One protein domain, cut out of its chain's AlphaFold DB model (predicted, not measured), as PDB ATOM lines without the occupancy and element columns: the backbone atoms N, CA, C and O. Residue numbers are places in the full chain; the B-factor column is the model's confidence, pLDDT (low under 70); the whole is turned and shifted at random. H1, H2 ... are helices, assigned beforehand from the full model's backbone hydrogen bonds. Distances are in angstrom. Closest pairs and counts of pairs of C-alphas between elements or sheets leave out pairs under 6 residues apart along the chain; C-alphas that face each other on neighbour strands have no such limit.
ATOM      1  N   LYS A   2     150.249 282.250 245.442       89.12
ATOM      2  CA  LYS A   2     151.013 282.626 246.640       89.12
ATOM      3  C   LYS A   2     151.411 284.102 246.604       89.12
ATOM      4  O   LYS A   2     151.639 284.681 245.538       89.12
ATOM      5  N   ARG A   3     151.525 284.727 247.774       92.44
ATOM      6  CA  ARG A   3     152.077 286.081 247.909       92.44
ATOM      7  C   ARG A   3     153.594 286.037 247.745       92.44
ATOM      8  O   ARG A   3     154.244 285.075 248.140       92.44
ATOM      9  N   LEU A   4     154.174 287.128 247.242       94.00
ATOM     10  CA  LEU A   4     155.629 287.257 247.079       94.00
ATOM     11  C   LEU A   4     156.394 286.949 248.378       94.00
ATOM     12  O   LEU A   4     157.441 286.312 248.346       94.00
ATOM     13  N   GLU A   5     155.855 287.381 249.515       94.81
ATOM     14  CA  GLU A   5     156.460 287.155 250.829       94.81
ATOM     15  C   GLU A   5     156.479 285.671 251.226       94.81
ATOM     16  O   GLU A   5     157.431 285.198 251.839       94.81
ATOM     17  N   GLU A   6     155.463 284.905 250.834       96.44
ATOM     18  CA  GLU A   6     155.414 283.461 251.082       96.44
ATOM     19  C   GLU A   6     156.468 282.745 250.233       96.44
ATOM     20  O   GLU A   6     157.248 281.966 250.770       96.44
ATOM     21  N   ILE A   7     156.573 283.095 248.945       96.81
ATOM     22  CA  ILE A   7     157.576 282.539 248.020       96.81
ATOM     23  C   ILE A   7     158.998 282.812 248.524       96.81
ATOM     24  O   ILE A   7     159.833 281.912 248.558       96.81
ATOM     25  N   LYS A   8     159.275 284.047 248.956       96.44
ATOM     26  CA  LYS A   8     160.567 284.415 249.549       96.44
ATOM     27  C   LYS A   8     160.889 283.571 250.782       96.44
ATOM     28  O   LYS A   8     162.003 283.072 250.919       96.44
ATOM     29  N   ASN A   9     159.921 283.397 251.676       96.88
ATOM     30  CA  ASN A   9     160.122 282.631 252.901       96.88
ATOM     31  C   ASN A   9     160.253 281.124 252.648       96.88
ATOM     32  O   ASN A   9     160.974 280.459 253.385       96.88
ATOM     33  N   GLU A  10     159.614 280.580 251.614       96.69
ATOM     34  CA  GLU A  10     159.829 279.199 251.167       96.69
ATOM     35  C   GLU A  10     161.257 278.991 250.659       96.69
ATOM     36  O   GLU A  10     161.942 278.097 251.150       96.69
ATOM     37  N   VAL A  11     161.747 279.869 249.776       96.06
ATOM     38  CA  VAL A  11     163.140 279.823 249.288       96.06
ATOM     39  C   VAL A  11     164.135 279.937 250.448       96.06
ATOM     40  O   VAL A  11     165.135 279.226 250.480       96.06
ATOM     41  N   ALA A  12     163.853 280.786 251.440       95.81
ATOM     42  CA  ALA A  12     164.697 280.892 252.628       95.81
ATOM     43  C   ALA A  12     164.721 279.603 253.460       95.81
ATOM     44  O   ALA A  12     165.796 279.157 253.856       95.81
ATOM     45  N   LYS A  13     163.558 278.987 253.683       96.50
ATOM     46  CA  LYS A  13     163.439 277.733 254.439       96.50
ATOM     47  C   LYS A  13     164.126 276.561 253.747       96.50
ATOM     48  O   LYS A  13     164.732 275.743 254.426       96.50
ATOM     49  N   GLU A  14     164.059 276.490 252.420       95.56
ATOM     50  CA  GLU A  14     164.776 275.478 251.628       95.56
ATOM     51  C   GLU A  14     166.297 275.597 251.757       95.56
ATOM     52  O   GLU A  14     167.007 274.605 251.628       95.56
ATOM     53  N   LEU A  15     166.788 276.798 252.056       94.06
ATOM     54  CA  LEU A  15     168.195 277.081 252.330       94.06
ATOM     55  C   LEU A  15     168.520 277.065 253.835       94.06
ATOM     56  O   LEU A  15     169.566 277.566 254.233       94.06
ATOM     57  N   GLU A  16     167.632 276.502 254.661       94.81
ATOM     58  CA  GLU A  16     167.769 276.360 256.121       94.81
ATOM     59  C   GLU A  16     167.782 277.686 256.910       94.81
ATOM     60  O   GLU A  16     168.188 277.740 258.071       94.81
ATOM     61  N   TYR A  17     167.267 278.767 256.320       94.62
ATOM     62  CA  TYR A  17     167.061 280.044 257.003       94.62
ATOM     63  C   TYR A  17     165.629 280.176 257.537       94.62
ATOM     64  O   TYR A  17     164.661 279.712 256.937       94.62
ATOM     65  N   ALA A  18     165.466 280.879 258.663       94.56
ATOM     66  CA  ALA A  18     164.157 281.056 259.300       94.56
ATOM     67  C   ALA A  18     163.155 281.851 258.434       94.56
ATOM     68  O   ALA A  18     161.954 281.572 258.457       94.56
ATOM     69  N   ASN A  19     163.643 282.864 257.712       96.00
ATOM     70  CA  ASN A  19     162.874 283.722 256.811       96.00
ATOM     71  C   ASN A  19     163.810 284.466 255.839       96.00
ATOM     72  O   ASN A  19     165.037 284.413 255.970       96.00
ATOM     73  N   TRP A  20     163.218 285.177 254.878       95.44
ATOM     74  CA  TRP A  20     163.944 285.904 253.837       95.44
ATOM     75  C   TRP A  20     164.892 286.982 254.366       95.44
ATOM     76  O   TRP A  20     165.994 287.129 253.845       95.44
ATOM     77  N   GLU A  21     164.506 287.718 255.407       94.75
ATOM     78  CA  GLU A  21     165.347 288.779 255.973       94.75
ATOM     79  C   GLU A  21     166.619 288.209 256.614       94.75
ATOM     80  O   GLU A  21     167.706 288.760 256.433       94.75
ATOM     81  N   VAL A  22     166.523 287.065 257.303       94.69
ATOM     82  CA  VAL A  22     167.706 286.376 257.848       94.69
ATOM     83  C   VAL A  22     168.610 285.881 256.717       94.69
ATOM     84  O   VAL A  22     169.822 286.076 256.780       94.69
ATOM     85  N   LEU A  23     168.030 285.298 255.664       94.38
ATOM     86  CA  LEU A  23     168.778 284.855 254.486       94.38
ATOM     87  C   LEU A  23     169.506 286.026 253.808       94.38
ATOM     88  O   LEU A  23     170.695 285.932 253.510       94.38
ATOM     89  N   LYS A  24     168.815 287.151 253.610       93.44
ATOM     90  CA  LYS A  24     169.360 288.352 252.973       93.44
ATOM     91  C   LYS A  24     170.533 288.935 253.756       93.44
ATOM     92  O   LYS A  24     171.520 289.330 253.148       93.44
ATOM     93  N   ASN A  25     170.443 288.955 255.084       92.44
ATOM     94  CA  ASN A  25     171.520 289.445 255.946       92.44
ATOM     95  C   ASN A  25     172.683 288.446 256.086       92.44
ATOM     96  O   ASN A  25     173.791 288.844 256.438       92.44
ATOM     97  N   GLY A  26     172.438 287.154 255.841       89.69
ATOM     98  CA  GLY A  26     173.432 286.085 255.968       89.69
ATOM     99  C   GLY A  26     174.219 285.773 254.692       89.69
ATOM    100  O   GLY A  26     175.207 285.040 254.756       89.69
ATOM    101  N   LEU A  27     173.802 286.297 253.535       91.06
ATOM    102  CA  LEU A  27     174.424 286.032 252.237       91.06
ATOM    103  C   LEU A  27     175.125 287.271 251.673       91.06
ATOM    104  O   LEU A  27     174.669 288.397 251.820       91.06
ATOM    105  N   SER A  28     176.222 287.046 250.949       90.06
ATOM    106  CA  SER A  28     176.849 288.076 250.112       90.06
ATOM    107  C   SER A  28     175.928 288.495 248.960       90.06
ATOM    108  O   SER A  28     175.220 287.635 248.423       90.06
ATOM    109  N   ASP A  29     176.071 289.730 248.474       86.69
ATOM    110  CA  ASP A  29     175.303 290.307 247.354       86.69
ATOM    111  C   ASP A  29     175.213 289.406 246.106       86.69
ATOM    112  O   ASP A  29     174.168 289.304 245.465       86.69
ATOM    113  N   PHE A  30     176.284 288.677 245.783       84.56
ATOM    114  CA  PHE A  30     176.274 287.739 244.659       84.56
ATOM    115  C   PHE A  30     175.313 286.555 244.878       84.56
ATOM    116  O   PHE A  30     174.516 286.216 244.007       84.56
ATOM    117  N   LYS A  31     175.350 285.934 246.063       89.31
ATOM    118  CA  LYS A  31     174.526 284.758 246.396       89.31
ATOM    119  C   LYS A  31     173.050 285.114 246.568       89.31
ATOM    120  O   LYS A  31     172.188 284.335 246.168       89.31
ATOM    121  N   ILE A  32     172.750 286.290 247.124       92.19
ATOM    122  CA  ILE A  32     171.364 286.763 247.227       92.19
ATOM    123  C   ILE A  32     170.767 287.054 245.842       92.19
ATOM    124  O   ILE A  32     169.577 286.823 245.644       92.19
ATOM    125  N   GLY A  33     171.583 287.468 244.862       91.25
ATOM    126  CA  GLY A  33     171.159 287.624 243.465       91.25
ATOM    127  C   GLY A  33     170.585 286.335 242.868       91.25
ATOM    128  O   GLY A  33     169.502 286.359 242.289       91.25
ATOM    129  N   ILE A  34     171.246 285.197 243.107       91.50
ATOM    130  CA  ILE A  34     170.762 283.869 242.684       91.50
ATOM    131  C   ILE A  34     169.415 283.543 243.350       91.50
ATOM    132  O   ILE A  34     168.493 283.049 242.705       91.50
ATOM    133  N   CYS A  35     169.268 283.871 244.637       94.25
ATOM    134  CA  CYS A  35     168.016 283.648 245.363       94.25
ATOM    135  C   CYS A  35     166.877 284.521 244.810       94.25
ATOM    136  O   CYS A  35     165.743 284.059 244.709       94.25
ATOM    137  N   TYR A  36     167.159 285.773 244.427       94.50
ATOM    138  CA  TYR A  36     166.172 286.636 243.771       94.50
ATOM    139  C   TYR A  36     165.731 286.087 242.415       94.50
ATOM    140  O   TYR A  36     164.546 286.173 242.097       94.50
ATOM    141  N   GLU A  37     166.649 285.517 241.632       93.94
ATOM    142  CA  GLU A  37     166.311 284.874 240.360       93.94
ATOM    143  C   GLU A  37     165.356 283.691 240.574       93.94
ATOM    144  O   GLU A  37     164.343 283.576 239.882       93.94
ATOM    145  N   GLU A  38     165.616 282.855 241.581       94.25
ATOM    146  CA  GLU A  38     164.739 281.736 241.936       94.25
ATOM    147  C   GLU A  38     163.353 282.213 242.405       94.25
ATOM    148  O   GLU A  38     162.325 281.722 241.934       94.25
ATOM    149  N   VAL A  39     163.300 283.235 243.267       95.94
ATOM    150  CA  VAL A  39     162.036 283.865 243.690       95.94
ATOM    151  C   VAL A  39     161.267 284.413 242.485       95.94
ATOM    152  O   VAL A  39     160.053 284.219 242.393       95.94
ATOM    153  N   ALA A  40     161.954 285.068 241.544       95.06
ATOM    154  CA  ALA A  40     161.339 285.609 240.337       95.06
ATOM    155  C   ALA A  40     160.755 284.501 239.448       95.06
ATOM    156  O   ALA A  40     159.618 284.630 238.995       95.06
ATOM    157  N   LYS A  41     161.475 283.386 239.258       94.44
ATOM    158  CA  LYS A  41     160.988 282.220 238.497       94.44
ATOM    159  C   LYS A  41     159.730 281.618 239.119       94.44
ATOM    160  O   LYS A  41     158.760 281.356 238.406       94.44
ATOM    161  N   ARG A  42     159.706 281.438 240.442       95.25
ATOM    162  CA  ARG A  42     158.525 280.916 241.154       95.25
ATOM    163  C   ARG A  42     157.336 281.860 241.062       95.25
ATOM    164  O   ARG A  42     156.227 281.416 240.785       95.25
ATOM    165  N   TYR A  43     157.570 283.159 241.231       95.06
ATOM    166  CA  TYR A  43     156.517 284.158 241.086       95.06
ATOM    167  C   TYR A  43     155.948 284.189 239.660       95.06
ATOM    168  O   TYR A  43     154.732 284.206 239.486       95.06
ATOM    169  N   ALA A  44     156.806 284.129 238.637       93.94
ATOM    170  CA  ALA A  44     156.374 284.057 237.245       93.94
ATOM    171  C   ALA A  44     155.510 282.813 236.974       93.94
ATOM    172  O   ALA A  44     154.479 282.923 236.311       93.94
ATOM    173  N   ARG A  45     155.870 281.656 237.547       94.31
ATOM    174  CA  ARG A  45     155.059 280.431 237.458       94.31
ATOM    175  C   ARG A  45     153.685 280.599 238.113       94.31
ATOM    176  O   ARG A  45     152.688 280.236 237.502       94.31
ATOM    177  N   GLU A  46     153.607 281.203 239.298       94.69
ATOM    178  CA  GLU A  46     152.329 281.495 239.972       94.69
ATOM    179  C   GLU A  46     151.431 282.432 239.143       94.69
ATOM    180  O   GLU A  46     150.221 282.219 239.049       94.69
ATOM    181  N   VAL A  47     152.014 283.455 238.504       93.38
ATOM    182  CA  VAL A  47     151.291 284.362 237.592       93.38
ATOM    183  C   VAL A  47     150.796 283.622 236.347       93.38
ATOM    184  O   VAL A  47     149.655 283.821 235.920       93.38
ATOM    185  N   ALA A  48     151.637 282.768 235.761       94.19
ATOM    186  CA  ALA A  48     151.278 281.968 234.596       94.19
ATOM    187  C   ALA A  48     150.138 280.994 234.926       94.19
ATOM    188  O   ALA A  48     149.144 280.957 234.202       94.19
ATOM    189  N   GLN A  49     150.217 280.301 236.064       94.94
ATOM    190  CA  GLN A  49     149.171 279.389 236.524       94.94
ATOM    191  C   GLN A  49     147.838 280.117 236.731       94.94
ATOM    192  O   GLN A  49     146.814 279.694 236.199       94.94
ATOM    193  N   ALA A  50     147.847 281.267 237.414       93.69
ATOM    194  CA  ALA A  50     146.642 282.079 237.599       93.69
ATOM    195  C   ALA A  50     146.051 282.567 236.258       93.69
ATOM    196  O   ALA A  50     144.833 282.686 236.101       93.69
ATOM    197  N   SER A  51     146.907 282.833 235.267       93.06
ATOM    198  CA  SER A  51     146.474 283.208 233.917       93.06
ATOM    199  C   SER A  51     145.799 282.042 233.189       93.06
ATOM    200  O   SER A  51     144.767 282.248 232.550       93.06
ATOM    201  N   LEU A  52     146.331 280.822 233.323       93.69
ATOM    202  CA  LEU A  52     145.733 279.606 232.764       93.69
ATOM    203  C   LEU A  52     144.393 279.269 233.429       93.69
ATOM    204  O   LEU A  52     143.436 278.945 232.728       93.69
ATOM    205  N   GLU A  53     144.279 279.411 234.752       92.31
ATOM    206  CA  GLU A  53     143.013 279.223 235.478       92.31
ATOM    207  C   GLU A  53     141.916 280.148 234.944       92.31
ATOM    208  O   GLU A  53     140.824 279.690 234.594       92.31
ATOM    209  N   LYS A  54     142.236 281.438 234.782       90.62
ATOM    210  CA  LYS A  54     141.314 282.427 234.217       90.62
ATOM    211  C   LYS A  54     140.979 282.142 232.750       90.62
ATOM    212  O   LYS A  54     139.847 282.365 232.316       90.62
ATOM    213  N   ALA A  55     141.943 281.665 231.964       89.06
ATOM    214  CA  ALA A  55     141.705 281.265 230.580       89.06
ATOM    215  C   ALA A  55     140.730 280.080 230.501       89.06
ATOM    216  O   ALA A  55     139.809 280.102 229.681       89.06
ATOM    217  N   ALA A  56     140.880 279.093 231.383       88.06
ATOM    218  CA  ALA A  56     140.021 277.920 231.419       88.06
ATOM    219  C   ALA A  56     138.579 278.245 231.842       88.06
ATOM    220  O   ALA A  56     137.627 277.724 231.262       88.06
ATOM    221  N   GLU A  57     138.396 279.167 232.790       85.19
ATOM    222  CA  GLU A  57     137.069 279.679 233.159       85.19
ATOM    223  C   GLU A  57     136.369 280.367 231.980       85.19
ATOM    224  O   GLU A  57     135.205 280.085 231.691       85.19
ATOM    225  N   ASN A  58     137.093 281.211 231.239       80.38
ATOM    226  CA  ASN A  58     136.557 281.889 230.056       80.38
ATOM    227  C   ASN A  58     136.241 280.927 228.899       80.38
ATOM    228  O   ASN A  58     135.347 281.212 228.096       80.38
ATOM    229  N   ALA A  59     136.968 279.812 228.789       74.44
ATOM    230  CA  ALA A  59     136.713 278.795 227.775       74.44
ATOM    231  C   ALA A  59     135.362 278.097 228.007       74.44
ATOM    232  O   ALA A  59     134.590 277.952 227.062       74.44
ATOM    233  N   ASN A  60     135.032 277.759 229.259       63.28
ATOM    234  CA  ASN A  60     133.786 277.066 229.616       63.28
ATOM    235  C   ASN A  60     132.520 277.888 229.271       63.28
ATOM    236  O   ASN A  60     131.515 277.347 228.813       63.28
ATOM    237  N   ILE A  61     132.578 279.218 229.398       57.91
ATOM    238  CA  ILE A  61     131.428 280.109 229.149       57.91
ATOM    239  C   ILE A  61     131.023 280.138 227.662       57.91
ATOM    240  O   ILE A  61     129.837 280.217 227.348       57.91
ATOM    241  N   LYS A  62     131.978 280.045 226.727       54.41
ATOM    242  CA  LYS A  62     131.695 280.184 225.284       54.41
ATOM    243  C   LYS A  62     130.937 279.001 224.674       54.41
ATOM    244  O   LYS A  62     130.293 279.183 223.646       54.41
ATOM    245  N   TYR A  63     130.997 277.819 225.284       53.81
ATOM    246  CA  TYR A  63     130.358 276.608 224.748       53.81
ATOM    247  C   TYR A  63     128.954 276.351 225.315       53.81
ATOM    248  O   TYR A  63     128.216 275.538 224.761       53.81
ATOM    249  N   HIS A  64     128.552 277.055 226.378       49.81
ATOM    250  CA  HIS A  64     127.280 276.811 227.064       49.81
ATOM    251  C   HIS A  64     126.085 277.606 226.497       49.81
ATOM    252  O   HIS A  64     124.947 277.343 226.888       49.81
ATOM    253  N   ASP A  65     126.306 278.530 225.552       46.44
ATOM    254  CA  ASP A  65     125.253 279.395 224.981       46.44
ATOM    255  C   ASP A  65     124.599 278.820 223.707       46.44
ATOM    256  O   ASP A  65     124.054 279.525 222.857       46.44
ATOM    257  N   GLY A  66     124.618 277.493 223.568       49.62
ATOM    258  CA  GLY A  66     123.914 276.757 222.519       49.62
ATOM    259  C   GLY A  66     122.390 276.732 222.693       49.62
ATOM    260  O   GLY A  66     121.766 275.707 222.427       49.62
ATOM    261  N   HIS A  67     121.750 277.821 223.128       51.47
ATOM    262  CA  HIS A  67     120.293 277.946 223.077       51.47
ATOM    263  C   HIS A  67     119.840 278.282 221.648       51.47
ATOM    264  O   HIS A  67     119.386 279.384 221.344       51.47
ATOM    265  N   ASN A  68     119.906 277.300 220.748       54.22
ATOM    266  CA  ASN A  68     119.247 277.408 219.449       54.22
ATOM    267  C   ASN A  68     117.722 277.326 219.642       54.22
ATOM    268  O   ASN A  68     117.138 276.243 219.674       54.22
TER     269      ASN A  68
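Overview. This is residues 2 to 68 of the 100 residues of an uncharacterized protein of Elizabethkingia miricola (UniProt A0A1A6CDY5). One long helix, H3, makes the length of this domain, and two short helices, H1 and H2, pack at one of its ends to form a small head. The other end of H3 and the tail after it, residues 48 to 68, stick out from this head as a long arm. The printed part has 67 residues with three named helices, H1, H2 and H3 in chain order, and no named strand; its class is all helix. It is extended, with a radius of gyration of the C-alphas of 18.7 A, and spans 66 by 20 by 13 A.

Along the chain. H1 is residues 4 to 14, 15.6 A from first to last C-alpha, and begins at C-alpha 4 at (155.629, 287.257, 247.079). H2 is residues 20 to 26, 9.7 A long, with C-alpha 20 at (163.944, 285.904, 253.837). H3 is residues 29 to 63, 52.1 A long, and ends at C-alpha 63 at (130.358, 276.608, 224.748).

Arrangement. H1 and H2 touch, and their closest C-alphas, those of Asn 9 and Trp 20, are 5.1 A apart. They run the same way at a steep tilt of 50 degrees. H3 touches H1 with residues 35 to 43 alone, and the closest C-alphas, those of Lys 8 and Val 39, are 6.1 A apart. These two run opposite ways at a steep tilt of 54 degrees. H2 and H3 are close but not clearly touching: their closest C-alphas, those of Lys 24 and Ile 32, are 6.3 A apart. They run opposite ways at a shallow tilt of 18 degrees. In H1 and H2 every O i to N i+4 pair is within hydrogen-bond range; in H3 27 of 31 are.

Size, cuts and confidence. The C-alphas farthest apart, those of Ser 28 and Asn 68, are 66.1 A apart. Residues 48 to 68, of which 48 to 63 belong to H3, stand free; the body without them spans 29 by 20 by 13 A. The links H1 to H2 and H2 to H3 are tight, and the printed part has no cut. The mean pLDDT of the printed part is 87.5, and residues 60 to 68 are under 70.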